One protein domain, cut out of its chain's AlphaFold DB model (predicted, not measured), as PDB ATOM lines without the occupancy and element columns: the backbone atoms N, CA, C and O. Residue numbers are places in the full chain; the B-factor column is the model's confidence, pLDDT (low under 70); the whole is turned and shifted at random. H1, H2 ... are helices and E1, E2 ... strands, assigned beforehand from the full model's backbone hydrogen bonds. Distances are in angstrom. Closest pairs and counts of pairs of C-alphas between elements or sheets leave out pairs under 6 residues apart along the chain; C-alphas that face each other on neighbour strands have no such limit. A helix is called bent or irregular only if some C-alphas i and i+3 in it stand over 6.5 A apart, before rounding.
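What this domain is: This is residues 7 to 105 of the 106 residues of an uncharacterized protein of Candidatus Yanofskybacteria bacterium RIFCSPHIGHO2_02_FULL_39_10 (UniProt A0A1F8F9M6). One twisted sheet of five strands forms a wall, with two helices, H1 and H2, packed next to each other over one face and crossing its strands, while its other face has no named helix. A long loop, residues 42 to 56, swings round the outside from H1 back to the sheet. The printed part has 99 residues, with the named elements in the order E1, E2, H1, E3, E4, H2, E5; the sheet runs E4, E3, E1, E2, E5 and is mixed. The class is mixed, helices and strands, in two layers, helices on one face of a sheet. The whole is compact, with a radius of gyration of the C-alphas of 12.9 A and spans of 35 by 35 by 23 A.

How they stand to each other: E1, residues 7 to 13, and E2, residues 21 to 24, form a hairpin, antiparallel at 174 degrees, with N 9 and O 23 2.8 A apart, within hydrogen-bond range. H1, residues 28 to 41, follows and is irregular: C-alphas 29 and 32 are 7.0 A apart. E3, residues 57 to 65, is antiparallel to E1 at 163 degrees, with N 10 and O 60 at 2.8 A. E2, H1 and E3 make a split strand-helix-strand unit, two strands running the same way with E1 between them in the sheet; its crossover is left-handed. E3 and E4, residues 70 to 75, form a hairpin, antiparallel at 163 degrees, with N 63 and O 72 at 2.8 A. H2, residues 80 to 95, is on the same face of the sheet as H1. Their heights over the sheet are 9.2 A for H1 and 9.9 A for H2. H1 lies over E4 and E3 and runs across the strands, at 89 degrees to E3 on the local plane. H2 also runs across them, at 90 degrees to E2 on the local plane. H1 and H2 touch, the closest C-alphas being those of Ser 32 and Phe 91, 6.1 A apart; they run opposite ways at a tilt of 37 degrees, only just steep. E5, residues 101 to 104, is parallel to E2 at 28 degrees, with N 22 and O 101 at 2.8 A; E5 and E4 are the edge strands and are apart. Every O i to N i+4 pair is within hydrogen-bond range in H2, and 8 of 10 are in H1.

Where its parts are: E1 begins at C-alpha 7, (202.301, 125.011, 135.264), and is 19.7 A long from first to last C-alpha. H1 measures 20.9 A, E3 26.6 A, E4 16.7 A and H2 22.4 A. H2 begins at C-alpha 80, (199.835, 143.236, 135.707). E2 and E5 have four residues each, and E5 ends at C-alpha 104, (195.972, 118.082, 139.470).

The domain as a whole: The two C-alphas farthest apart, those of Lys 15 and Ser 67, are 37.4 A apart. The printed part has no cut. The link from H1 to E3 is long, with 15 residues. The mean pLDDT of the printed part is 95.5, and no printed residue is under 70.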
ATOM      1  N   ILE A   7     203.431 124.212 135.725       97.38
ATOM      2  CA  ILE A   7     202.301 125.011 135.264       97.38
ATOM      3  C   ILE A   7     201.290 125.078 136.402       97.38
ATOM      4  O   ILE A   7     200.874 124.049 136.929       97.38
ATOM      5  N   MET A   8     200.874 126.293 136.743       97.94
ATOM      6  CA  MET A   8     199.865 126.582 137.747       97.94
ATOM      7  C   MET A   8     198.791 127.489 137.149       97.94
ATOM      8  O   MET A   8     199.054 128.638 136.806       97.94
ATOM      9  N   GLU A   9     197.573 126.975 137.036       98.31
ATOM     10  CA  GLU A   9     196.387 127.702 136.594       98.31
ATOM     11  C   GLU A   9     195.535 128.072 137.812       98.31
ATOM     12  O   GLU A   9     195.014 127.206 138.513       98.31
ATOM     13  N   ILE A  10     195.377 129.368 138.053       98.31
ATOM     14  CA  ILE A  10     194.536 129.932 139.104       98.31
ATOM     15  C   ILE A  10     193.234 130.396 138.460       98.31
ATOM     16  O   ILE A  10     193.234 131.318 137.644       98.31
ATOM     17  N   ASN A  11     192.124 129.786 138.866       98.06
ATOM     18  CA  ASN A  11     190.776 130.216 138.519       98.06
ATOM     19  C   ASN A  11     190.180 130.950 139.718       98.06
ATOM     20  O   ASN A  11     189.875 130.335 140.744       98.06
ATOM     21  N   PHE A  12     190.051 132.267 139.592       97.81
ATOM     22  CA  PHE A  12     189.679 133.163 140.680       97.81
ATOM     23  C   PHE A  12     188.325 133.822 140.412       97.81
ATOM     24  O   PHE A  12     188.133 134.425 139.357       97.81
ATOM     25  N   ASN A  13     187.410 133.772 141.384       95.62
ATOM     26  CA  ASN A  13     186.133 134.482 141.330       95.62
ATOM     27  C   ASN A  13     186.136 135.643 142.337       95.62
ATOM     28  O   ASN A  13     186.173 135.423 143.543       95.62
ATOM     29  N   ILE A  14     186.051 136.887 141.861       94.31
ATOM     30  CA  ILE A  14     186.145 138.084 142.717       94.31
ATOM     31  C   ILE A  14     184.952 138.252 143.667       94.31
ATOM     32  O   ILE A  14     185.069 138.918 144.693       94.31
ATOM     33  N   LYS A  15     183.793 137.677 143.324       95.00
ATOM     34  CA  LYS A  15     182.587 137.719 144.163       95.00
ATOM     35  C   LYS A  15     182.588 136.617 145.213       95.00
ATOM     36  O   LYS A  15     182.000 136.795 146.273       95.00
ATOM     37  N   GLU A  16     183.246 135.499 144.920       94.19
ATOM     38  CA  GLU A  16     183.357 134.347 145.810       94.19
ATOM     39  C   GLU A  16     184.812 133.834 145.872       94.19
ATOM     40  O   GLU A  16     185.083 132.721 145.414       94.19
ATOM     41  N   PRO A  17     185.764 134.599 146.450       92.75
ATOM     42  CA  PRO A  17     187.192 134.243 146.431       92.75
ATOM     43  C   PRO A  17     187.508 132.881 147.061       92.75
ATOM     44  O   PRO A  17     188.418 132.183 146.622       92.75
ATOM     45  N   ILE A  18     186.695 132.447 148.025       91.56
ATOM     46  CA  ILE A  18     186.780 131.126 148.669       91.56
ATOM     47  C   ILE A  18     186.545 129.944 147.713       91.56
ATOM     48  O   ILE A  18     186.823 128.801 148.059       91.56
ATOM     49  N   LYS A  19     185.997 130.187 146.515       93.12
ATOM     50  CA  LYS A  19     185.814 129.165 145.474       93.12
ATOM     51  C   LYS A  19     187.008 129.081 144.523       93.12
ATOM     52  O   LYS A  19     186.902 128.447 143.476       93.12
ATOM     53  N   THR A  20     188.128 129.719 144.862       96.56
ATOM     54  CA  THR A  20     189.343 129.667 144.048       96.56
ATOM     55  C   THR A  20     189.815 128.228 143.870       96.56
ATOM     56  O   THR A  20     189.905 127.451 144.827       96.56
ATOM     57  N   VAL A  21     190.152 127.894 142.623       97.50
ATOM     58  CA  VAL A  21     190.731 126.605 142.247       97.50
ATOM     59  C   VAL A  21     192.103 126.839 141.635       97.50
ATOM     60  O   VAL A  21     192.231 127.568 140.652       97.50
ATOM     61  N   ILE A  22     193.113 126.178 142.190       98.00
ATOM     62  CA  ILE A  22     194.457 126.086 141.627       98.00
ATOM     63  C   ILE A  22     194.594 124.705 140.991       98.00
ATOM     64  O   ILE A  22     194.521 123.694 141.688       98.00
ATOM     65  N   LYS A  23     194.806 124.649 139.678       98.19
ATOM     66  CA  LYS A  23     195.202 123.422 138.982       98.19
ATOM     67  C   LYS A  23     196.695 123.466 138.720       98.19
ATOM     68  O   LYS A  23     197.187 124.462 138.194       98.19
ATOM     69  N   THR A  24     197.427 122.428 139.092       97.88
ATOM     70  CA  THR A  24     198.886 122.437 138.956       97.88
ATOM     71  C   THR A  24     199.458 121.039 138.787       97.88
ATOM     72  O   THR A  24     198.862 120.059 139.223       97.88
ATOM     73  N   ASN A  25     200.612 120.945 138.131       97.12
ATOM     74  CA  ASN A  25     201.430 119.731 138.111       97.12
ATOM     75  C   ASN A  25     202.530 119.742 139.194       97.12
ATOM     76  O   ASN A  25     203.304 118.790 139.297       97.12
ATOM     77  N   ALA A  26     202.620 120.811 139.993       96.25
ATOM     78  CA  ALA A  26     203.489 120.872 141.160       96.25
ATOM     79  C   ALA A  26     202.932 120.034 142.319       96.25
ATOM     80  O   ALA A  26     201.731 119.788 142.424       96.25
ATOM     81  N   ARG A  27     203.811 119.658 143.252       94.62
ATOM     82  CA  ARG A  27     203.376 119.069 144.523       94.62
ATOM     83  C   ARG A  27     202.593 120.094 145.338       94.62
ATOM     84  O   ARG A  27     202.938 121.274 145.345       94.62
ATOM     85  N   ARG A  28     201.576 119.634 146.067       92.94
ATOM     86  CA  ARG A  28     200.666 120.500 146.830       92.94
ATOM     87  C   ARG A  28     201.406 121.376 147.839       92.94
ATOM     88  O   ARG A  28     201.118 122.561 147.946       92.94
ATOM     89  N   GLU A  29     202.367 120.792 148.542       93.31
ATOM     90  CA  GLU A  29     203.207 121.461 149.534       93.31
ATOM     91  C   GLU A  29     204.122 122.543 148.940       93.31
ATOM     92  O   GLU A  29     204.511 123.455 149.658       93.31
ATOM     93  N   ALA A  30     204.417 122.487 147.637       95.25
ATOM     94  CA  ALA A  30     205.261 123.468 146.953       95.25
ATOM     95  C   ALA A  30     204.467 124.664 146.395       95.25
ATOM     96  O   ALA A  30     205.056 125.647 145.955       95.25
ATOM     97  N   VAL A  31     203.128 124.611 146.389       96.81
ATOM     98  CA  VAL A  31     202.288 125.644 145.755       96.81
ATOM     99  C   VAL A  31     202.513 127.020 146.381       96.81
ATOM    100  O   VAL A  31     202.682 127.992 145.650       96.81
ATOM    101  N   SER A  32     202.536 127.114 147.713       96.94
ATOM    102  CA  SER A  32     202.751 128.392 148.401       96.94
ATOM    103  C   SER A  32     204.136 128.973 148.119       96.94
ATOM    104  O   SER A  32     204.239 130.172 147.885       96.94
ATOM    105  N   GLU A  33     205.168 128.129 148.076       97.00
ATOM    106  CA  GLU A  33     206.549 128.533 147.782       97.00
ATOM    107  C   GLU A  33     206.685 129.066 146.347       97.00
ATOM    108  O   GLU A  33     207.272 130.122 146.121       97.00
ATOM    109  N   ILE A  34     206.067 128.390 145.373       97.25
ATOM    110  CA  ILE A  34     206.071 128.828 143.970       97.25
ATOM    111  C   ILE A  34     205.365 130.182 143.818       97.25
ATOM    112  O   ILE A  34     205.857 131.061 143.108       97.25
ATOM    113  N   LEU A  35     204.216 130.363 144.477       97.94
ATOM    114  CA  LEU A  35     203.491 131.636 144.451       97.94
ATOM    115  C   LEU A  35     204.295 132.760 145.106       97.94
ATOM    116  O   LEU A  35     204.347 133.862 144.565       97.94
ATOM    117  N   GLU A  36     204.944 132.484 146.236       97.94
ATOM    118  CA  GLU A  36     205.811 133.437 146.924       97.94
ATOM    119  C   GLU A  36     206.980 133.883 146.033       97.94
ATOM    120  O   GLU A  36     207.174 135.084 145.817       97.94
ATOM    121  N   ALA A  37     207.705 132.932 145.438       97.50
ATOM    122  CA  ALA A  37     208.795 133.214 144.507       97.50
ATOM    123  C   ALA A  37     208.315 134.040 143.299       97.50
ATOM    124  O   ALA A  37     208.957 135.022 142.905       97.50
ATOM    125  N   TRP A  38     207.139 133.709 142.754       97.75
ATOM    126  CA  TRP A  38     206.535 134.491 141.682       97.75
ATOM    127  C   TRP A  38     206.246 135.931 142.119       97.75
ATOM    128  O   TRP A  38     206.593 136.858 141.383       97.75
ATOM    129  N   ILE A  39     205.667 136.144 143.308       97.44
ATOM    130  CA  ILE A  39     205.355 137.481 143.847       97.44
ATOM    131  C   ILE A  39     206.631 138.315 143.974       97.44
ATOM    132  O   ILE A  39     206.663 139.460 143.514       97.44
ATOM    133  N   PHE A  40     207.702 137.742 144.530       96.56
ATOM    134  CA  PHE A  40     208.987 138.433 144.653       96.56
ATOM    135  C   PHE A  40     209.567 138.834 143.294       96.56
ATOM    136  O   PHE A  40     210.079 139.948 143.159       96.56
ATOM    137  N   SER A  41     209.407 138.001 142.261       94.69
ATOM    138  CA  SER A  41     209.859 138.329 140.899       94.69
ATOM    139  C   SER A  41     209.081 139.479 140.231       94.69
ATOM    140  O   SER A  41     209.513 140.013 139.205       94.69
ATOM    141  N   GLN A  42     207.945 139.911 140.798       93.69
ATOM    142  CA  GLN A  42     207.193 141.067 140.290       93.69
ATOM    143  C   GLN A  42     207.722 142.410 140.818       93.69
ATOM    144  O   GLN A  42     207.409 143.463 140.252       93.69
ATOM    145  N   ILE A  43     208.527 142.406 141.887       91.19
ATOM    146  CA  ILE A  43     209.061 143.630 142.490       91.19
ATOM    147  C   ILE A  43     209.995 144.325 141.493       91.19
ATOM    148  O   ILE A  43     210.932 143.736 140.968       91.19
ATOM    149  N   GLY A  44     209.744 145.610 141.231       90.44
ATOM    150  CA  GLY A  44     210.592 146.414 140.347       90.44
ATOM    151  C   GLY A  44     210.302 146.278 138.847       90.44
ATOM    152  O   GLY A  44     210.962 146.948 138.059       90.44
ATOM    153  N   GLN A  45     209.276 145.522 138.428       88.81
ATOM    154  CA  GLN A  45     208.887 145.416 137.007       88.81
ATOM    155  C   GLN A  45     208.281 146.698 136.396       88.81
ATOM    156  O   GLN A  45     207.927 146.725 135.215       88.81
ATOM    157  N   GLY A  46     208.168 147.770 137.182       90.25
ATOM    158  CA  GLY A  46     207.642 149.057 136.742       90.25
ATOM    159  C   GLY A  46     206.116 149.121 136.715       90.25
ATOM    160  O   GLY A  46     205.407 148.217 137.158       90.25
ATOM    161  N   LYS A  47     205.600 150.251 136.226       90.25
ATOM    162  CA  LYS A  47     204.162 150.527 136.181       90.25
ATOM    163  C   LYS A  47     203.551 149.993 134.888       90.25
ATOM    164  O   LYS A  47     203.998 150.344 133.802       90.25
ATOM    165  N   ASP A  48     202.472 149.231 135.020       92.25
ATOM    166  CA  ASP A  48     201.571 148.909 133.915       92.25
ATOM    167  C   ASP A  48     200.447 149.953 133.858       92.25
ATOM    168  O   ASP A  48     199.726 150.149 134.837       92.25
ATOM    169  N   SER A  49     200.333 150.673 132.742       94.31
ATOM    170  CA  SER A  49     199.332 151.729 132.543       94.31
ATOM    171  C   SER A  49     198.038 151.239 131.893       94.31
ATOM    172  O   SER A  49     197.119 152.039 131.716       94.31
ATOM    173  N   ARG A  50     197.951 149.957 131.523       96.56
ATOM    174  CA  ARG A  50     196.748 149.378 130.915       96.56
ATOM    175  C   ARG A  50     195.609 149.292 131.930       96.56
ATOM    176  O   ARG A  50     195.821 149.049 133.121       96.56
ATOM    177  N   GLU A  51     194.384 149.453 131.448       95.62
ATOM    178  CA  GLU A  51     193.195 149.239 132.271       95.62
ATOM    179  C   GLU A  51     193.015 147.757 132.609       95.62
ATOM    180  O   GLU A  51     193.396 146.871 131.841       95.62
ATOM    181  N   SER A  52     192.433 147.480 133.774       96.31
ATOM    182  CA  SER A  52     192.043 146.122 134.128       96.31
ATOM    183  C   SER A  52     190.768 145.730 133.391       96.31
ATOM    184  O   SER A  52     189.824 146.515 133.252       96.31
ATOM    185  N   ASN A  53     190.710 144.471 132.975       96.75
ATOM    186  CA  ASN A  53     189.479 143.865 132.502       96.75
ATOM    187  C   ASN A  53     188.509 143.751 133.675       96.75
ATOM    188  O   ASN A  53     188.879 143.283 134.745       96.75
ATOM    189  N   LYS A  54     187.256 144.157 133.473       95.25
ATOM    190  CA  LYS A  54     186.202 144.049 134.488       95.25
ATOM    191  C   LYS A  54     185.447 142.739 134.294       95.25
ATOM    192  O   LYS A  54     184.519 142.672 133.491       95.25
ATOM    193  N   LYS A  55     185.854 141.701 135.023       94.81
ATOM    194  CA  LYS A  55     185.218 140.379 135.026       94.81
ATOM    195  C   LYS A  55     184.900 139.926 136.449       94.81
ATOM    196  O   LYS A  55     185.449 140.447 137.419       94.81
ATOM    197  N   ASN A  56     183.997 138.953 136.560       95.75
ATOM    198  CA  ASN A  56     183.749 138.269 137.831       95.75
ATOM    199  C   ASN A  56     184.733 137.117 138.049       95.75
ATOM    200  O   ASN A  56     185.039 136.795 139.190       95.75
ATOM    201  N   GLU A  57     185.205 136.518 136.960       96.88
ATOM    202  CA  GLU A  57     186.093 135.364 136.951       96.88
ATOM    203  C   GLU A  57     187.335 135.699 136.135       96.88
ATOM    204  O   GLU A  57     187.233 136.361 135.096       96.88
ATOM    205  N   TYR A  58     188.483 135.259 136.636       98.00
ATOM    206  CA  TYR A  58     189.784 135.439 136.013       98.00
ATOM    207  C   TYR A  58     190.533 134.116 135.986       98.00
ATOM    208  O   TYR A  58     190.438 133.315 136.922       98.00
ATOM    209  N   THR A  59     191.334 133.946 134.944       98.44
ATOM    210  CA  THR A  59     192.272 132.840 134.802       98.44
ATOM    211  C   THR A  59     193.679 133.411 134.694       98.44
ATOM    212  O   THR A  59     193.965 134.268 133.853       98.44
ATOM    213  N   ILE A  60     194.567 132.931 135.562       98.62
ATOM    214  CA  ILE A  60     195.988 133.282 135.573       98.62
ATOM    215  C   ILE A  60     196.779 131.986 135.448       98.62
ATOM    216  O   ILE A  60     196.608 131.080 136.254       98.62
ATOM    217  N   VAL A  61     197.657 131.904 134.455       98.38
ATOM    218  CA  VAL A  61     198.545 130.764 134.236       98.38
ATOM    219  C   VAL A  61     199.971 131.203 134.522       98.38
ATOM    220  O   VAL A  61     200.569 131.946 133.744       98.38
ATOM    221  N   ILE A  62     200.518 130.728 135.634       98.19
ATOM    222  CA  ILE A  62     201.923 130.886 136.005       98.19
ATOM    223  C   ILE A  62     202.677 129.654 135.517       98.19
ATOM    224  O   ILE A  62     202.257 128.520 135.737       98.19
ATOM    225  N   LYS A  63     203.796 129.877 134.841       97.62
ATOM    226  CA  LYS A  63     204.689 128.830 134.353       97.62
ATOM    227  C   LYS A  63     206.070 129.075 134.927       97.62
ATOM    228  O   LYS A  63     206.527 130.216 134.896       97.62
ATOM    229  N   LEU A  64     206.712 128.021 135.407       96.56
ATOM    230  CA  LEU A  64     208.071 128.054 135.929       96.56
ATOM    231  C   LEU A  64     208.932 127.077 135.129       96.56
ATOM    232  O   LEU A  64     208.588 125.901 134.972       96.56
ATOM    233  N   ASP A  65     210.020 127.609 134.591       95.12
ATOM    234  CA  ASP A  65     211.117 126.852 134.005       95.12
ATOM    235  C   ASP A  65     212.121 126.536 135.117       95.12
ATOM    236  O   ASP A  65     212.659 127.451 135.736       95.12
ATOM    237  N   LEU A  66     212.336 125.252 135.415       92.31
ATOM    238  CA  LEU A  66     213.215 124.851 136.519       92.31
ATOM    239  C   LEU A  66     214.696 124.867 136.125       92.31
ATOM    240  O   LEU A  66     215.554 124.630 136.972       92.31
ATOM    241  N   SER A  67     215.017 125.093 134.848       92.56
ATOM    242  CA  SER A  67     216.412 125.143 134.404       92.56
ATOM    243  C   SER A  67     217.111 126.446 134.790       92.56
ATOM    244  O   SER A  67     218.329 126.443 134.988       92.56
ATOM    245  N   ASP A  68     216.354 127.538 134.908       91.44
ATOM    246  CA  ASP A  68     216.859 128.878 135.213       91.44
ATOM    247  C   ASP A  68     215.961 129.685 136.171       91.44
ATOM    248  O   ASP A  68     216.167 130.888 136.339       91.44
ATOM    249  N   ASP A  69     214.982 129.031 136.802       90.44
ATOM    250  CA  ASP A  69     213.994 129.619 137.713       90.44
ATOM    251  C   ASP A  69     213.184 130.778 137.096       90.44
ATOM    252  O   ASP A  69     212.679 131.669 137.791       90.44
ATOM    253  N   THR A  70     213.026 130.782 135.767       94.12
ATOM    254  CA  THR A  70     212.288 131.836 135.072       94.12
ATOM    255  C   THR A  70     210.785 131.611 135.139       94.12
ATOM    256  O   THR A  70     210.243 130.597 134.687       94.12
ATOM    257  N   PHE A  71     210.077 132.641 135.601       96.06
ATOM    258  CA  PHE A  71     208.626 132.703 135.524       96.06
ATOM    259  C   PHE A  71     208.138 133.319 134.210       96.06
ATOM    260  O   PHE A  71     208.612 134.365 133.763       96.06
ATOM    261  N   SER A  72     207.092 132.729 133.636       95.69
ATOM    262  CA  SER A  72     206.242 133.383 132.639       95.69
ATOM    263  C   SER A  72     204.782 133.345 133.075       95.69
ATOM    264  O   SER A  72     204.365 132.490 133.858       95.69
ATOM    265  N   THR A  73     203.991 134.324 132.636       96.94
ATOM    266  CA  THR A  73     202.604 134.471 133.094       96.94
ATOM    267  C   THR A  73     201.702 134.892 131.956       96.94
ATOM    268  O   THR A  73     201.993 135.861 131.256       96.94
ATOM    269  N   ASP A  74     200.600 134.168 131.808       97.12
ATOM    270  CA  ASP A  74     199.472 134.550 130.969       97.12
ATOM    271  C   ASP A  74     198.266 134.828 131.869       97.12
ATOM    272  O   ASP A  74     198.051 134.129 132.859       97.12
ATOM    273  N   SER A  75     197.510 135.885 131.593       97.31
ATOM    274  CA  SER A  75     196.387 136.275 132.446       97.31
ATOM    275  C   SER A  75     195.368 137.104 131.690       97.31
ATOM    276  O   SER A  75     195.726 138.015 130.942       97.31
ATOM    277  N   ASP A  76     194.093 136.879 131.983       97.75
ATOM    278  CA  ASP A  76     192.979 137.582 131.348       97.75
ATOM    279  C   ASP A  76     192.488 138.821 132.131       97.75
ATOM    280  O   ASP A  76     191.431 139.386 131.828       97.75
ATOM    281  N   THR A  77     193.274 139.275 133.105       97.31
ATOM    282  CA  THR A  77     193.031 140.425 133.998       97.31
ATOM    283  C   THR A  77     193.184 141.787 133.320       97.31
ATOM    284  O   THR A  77     192.768 142.801 133.873       97.31
ATOM    285  N   GLY A  78     193.791 141.844 132.131       96.12
ATOM    286  CA  GLY A  78     194.015 143.073 131.356       96.12
ATOM    287  C   GLY A  78     195.242 143.890 131.778       96.12
ATOM    288  O   GLY A  78     195.834 144.566 130.935       96.12
ATOM    289  N   ASN A  79     195.694 143.776 133.032       95.81
ATOM    290  CA  ASN A  79     196.919 144.426 133.500       95.81
ATOM    291  C   ASN A  79     197.652 143.629 134.592       95.81
ATOM    292  O   ASN A  79     197.069 142.814 135.306       95.81
ATOM    293  N   LYS A  80     198.951 143.908 134.742       95.06
ATOM    294  CA  LYS A  80     199.835 143.236 135.707       95.06
ATOM    295  C   LYS A  80     199.469 143.526 137.164       95.06
ATOM    296  O   LYS A  80     199.698 142.681 138.024       95.06
ATOM    297  N   GLY A  81     198.912 144.706 137.449       95.75
ATOM    298  CA  GLY A  81     198.550 145.110 138.809       95.75
ATOM    299  C   GLY A  81     197.450 144.230 139.401       95.75
ATOM    300  O   GLY A  81     197.596 143.727 140.512       95.75
ATOM    301  N   LEU A  82     196.383 143.985 138.634       96.62
ATOM    302  CA  LEU A  82     195.299 143.094 139.036       96.62
ATOM    303  C   LEU A  82     195.771 141.635 139.104       96.62
ATOM    304  O   LEU A  82     195.436 140.954 140.068       96.62
ATOM    305  N   THR A  83     196.591 141.174 138.149       97.81
ATOM    306  CA  THR A  83     197.206 139.833 138.214       97.81
ATOM    307  C   THR A  83     197.969 139.642 139.520       97.81
ATOM    308  O   THR A  83     197.701 138.695 140.251       97.81
ATOM    309  N   CYS A  84     198.871 140.569 139.848       97.25
ATOM    310  CA  CYS A  84     199.674 140.496 141.065       97.25
ATOM    311  C   CYS A  84     198.801 140.541 142.328       97.25
ATOM    312  O   CYS A  84     198.978 139.721 143.223       97.25
ATOM    313  N   GLY A  85     197.800 141.428 142.374       96.94
ATOM    314  CA  GLY A  85     196.870 141.516 143.502       96.94
ATOM    315  C   GLY A  85     196.077 140.226 143.745       96.94
ATOM    316  O   GLY A  85     195.947 139.804 144.892       96.94
ATOM    317  N   ILE A  86     195.596 139.572 142.681       97.94
ATOM    318  CA  ILE A  86     194.909 138.274 142.785       97.94
ATOM    319  C   ILE A  86     195.874 137.202 143.295       97.94
ATOM    320  O   ILE A  86     195.535 136.481 144.227       97.94
ATOM    321  N   VAL A  87     197.084 137.114 142.737       98.25
ATOM    322  CA  VAL A  87     198.068 136.108 143.165       98.25
ATOM    323  C   VAL A  87     198.465 136.294 144.634       98.25
ATOM    324  O   VAL A  87     198.499 135.316 145.378       98.25
ATOM    325  N   ILE A  88     198.681 137.535 145.086       98.12
ATOM    326  CA  ILE A  88     198.954 137.850 146.498       98.12
ATOM    327  C   ILE A  88     197.788 137.423 147.394       98.12
ATOM    328  O   ILE A  88     198.008 136.846 148.455       98.12
ATOM    329  N   HIS A  89     196.548 137.700 146.983       97.56
ATOM    330  CA  HIS A  89     195.373 137.278 147.742       97.56
ATOM    331  C   HIS A  89     195.322 135.751 147.885       97.56
ATOM    332  O   HIS A  89     195.211 135.251 148.999       97.56
ATOM    333  N   VAL A  90     195.490 135.018 146.780       97.50
ATOM    334  CA  VAL A  90     195.504 133.546 146.770       97.50
ATOM    335  C   VAL A  90     196.622 132.985 147.652       97.50
ATOM    336  O   VAL A  90     196.384 132.064 148.430       97.50
ATOM    337  N   PHE A  91     197.824 133.562 147.584       98.00
ATOM    338  CA  PHE A  91     198.938 133.199 148.462       98.00
ATOM    339  C   PHE A  91     198.590 133.401 149.944       98.00
ATOM    340  O   PHE A  91     198.731 132.476 150.743       98.00
ATOM    341  N   ASN A  92     198.074 134.576 150.312       96.94
ATOM    342  CA  ASN A  92     197.707 134.880 151.696       96.94
ATOM    343  C   ASN A  92     196.615 133.945 152.226       96.94
ATOM    344  O   ASN A  92     196.687 133.524 153.381       96.94
ATOM    345  N   SER A  93     195.632 133.594 151.396       95.56
ATOM    346  CA  SER A  93     194.588 132.633 151.744       95.56
ATOM    347  C   SER A  93     195.170 131.239 152.017       95.56
ATOM    348  O   SER A  93     194.813 130.627 153.022       95.56
ATOM    349  N   LEU A  94     196.131 130.762 151.210       94.38
ATOM    350  CA  LEU A  94     196.823 129.487 151.464       94.38
ATOM    351  C   LEU A  94     197.583 129.498 152.795       94.38
ATOM    352  O   LEU A  94     197.453 128.563 153.582       94.38
ATOM    353  N   VAL A  95     198.351 130.558 153.062       94.88
ATOM    354  CA  VAL A  95     199.153 130.680 154.295       94.88
ATOM    355  C   VAL A  95     198.267 130.839 155.534       94.88
ATOM    356  O   VAL A  95     198.605 130.338 156.605       94.88
ATOM    357  N   SER A  96     197.110 131.488 155.391       94.06
ATOM    358  CA  SER A  96     196.144 131.695 156.481       94.06
ATOM    359  C   SER A  96     195.230 130.487 156.728       94.06
ATOM    360  O   SER A  96     194.428 130.512 157.660       94.06
ATOM    361  N   GLY A  97     195.329 129.433 155.909       90.81
ATOM    362  CA  GLY A  97     194.474 128.246 156.003       90.81
ATOM    363  C   GLY A  97     193.035 128.470 155.530       90.81
ATOM    364  O   GLY A  97     192.144 127.704 155.899       90.81
ATOM    365  N   GLU A  98     192.785 129.509 154.730       91.19
ATOM    366  CA  GLU A  98     191.493 129.711 154.079       91.19
ATOM    367  C   GLU A  98     191.233 128.622 153.025       91.19
ATOM    368  O   GLU A  98     192.169 128.072 152.434       91.19
ATOM    369  N   PRO A  99     189.959 128.283 152.767       90.31
ATOM    370  CA  PRO A  99     189.624 127.231 151.821       90.31
ATOM    371  C   PRO A  99     190.020 127.634 150.394       90.31
ATOM    372  O   PRO A  99     189.401 128.499 149.782       90.31
ATOM    373  N   ILE A 100     191.029 126.947 149.853       93.44
ATOM    374  CA  ILE A 100     191.390 126.950 148.433       93.44
ATOM    375  C   ILE A 100     191.442 125.506 147.949       93.44
ATOM    376  O   ILE A 100     192.027 124.627 148.588       93.44
ATOM    377  N   THR A 101     190.846 125.255 146.787       96.00
ATOM    378  CA  THR A 101     190.926 123.937 146.158       96.00
ATOM    379  C   THR A 101     192.206 123.851 145.338       96.00
ATOM    380  O   THR A 101     192.429 124.673 144.458       96.00
ATOM    381  N   ILE A 102     193.029 122.836 145.600       95.69
ATOM    382  CA  ILE A 102     194.195 122.496 144.773       95.69
ATOM    383  C   ILE A 102     193.900 121.154 144.110       95.69
ATOM    384  O   ILE A 102     193.552 120.203 144.816       95.69
ATOM    385  N   ALA A 103     194.015 121.102 142.788       95.94
ATOM    386  CA  ALA A 103     193.746 119.935 141.959       95.94
ATOM    387  C   ALA A 103     194.899 119.679 140.978       95.94
ATOM    388  O   ALA A 103     195.658 120.594 140.648       95.94
ATOM    389  N   ASP A 104     194.998 118.444 140.495       93.50
ATOM    390  CA  ASP A 104     195.972 118.082 139.470       93.50
ATOM    391  C   ASP A 104     195.639 118.770 138.140       93.50
ATOM    392  O   ASP A 104     194.471 118.966 137.782       93.50
ATOM    393  N   LEU A 105     196.681 119.149 137.404       89.00
ATOM    394  CA  LEU A 105     196.548 119.652 136.043       89.00
ATOM    395  C   LEU A 105     196.140 118.497 135.111       89.00
ATOM    396  O   LEU A 105     196.875 117.519 134.986       89.00
TER     397      LEU A 105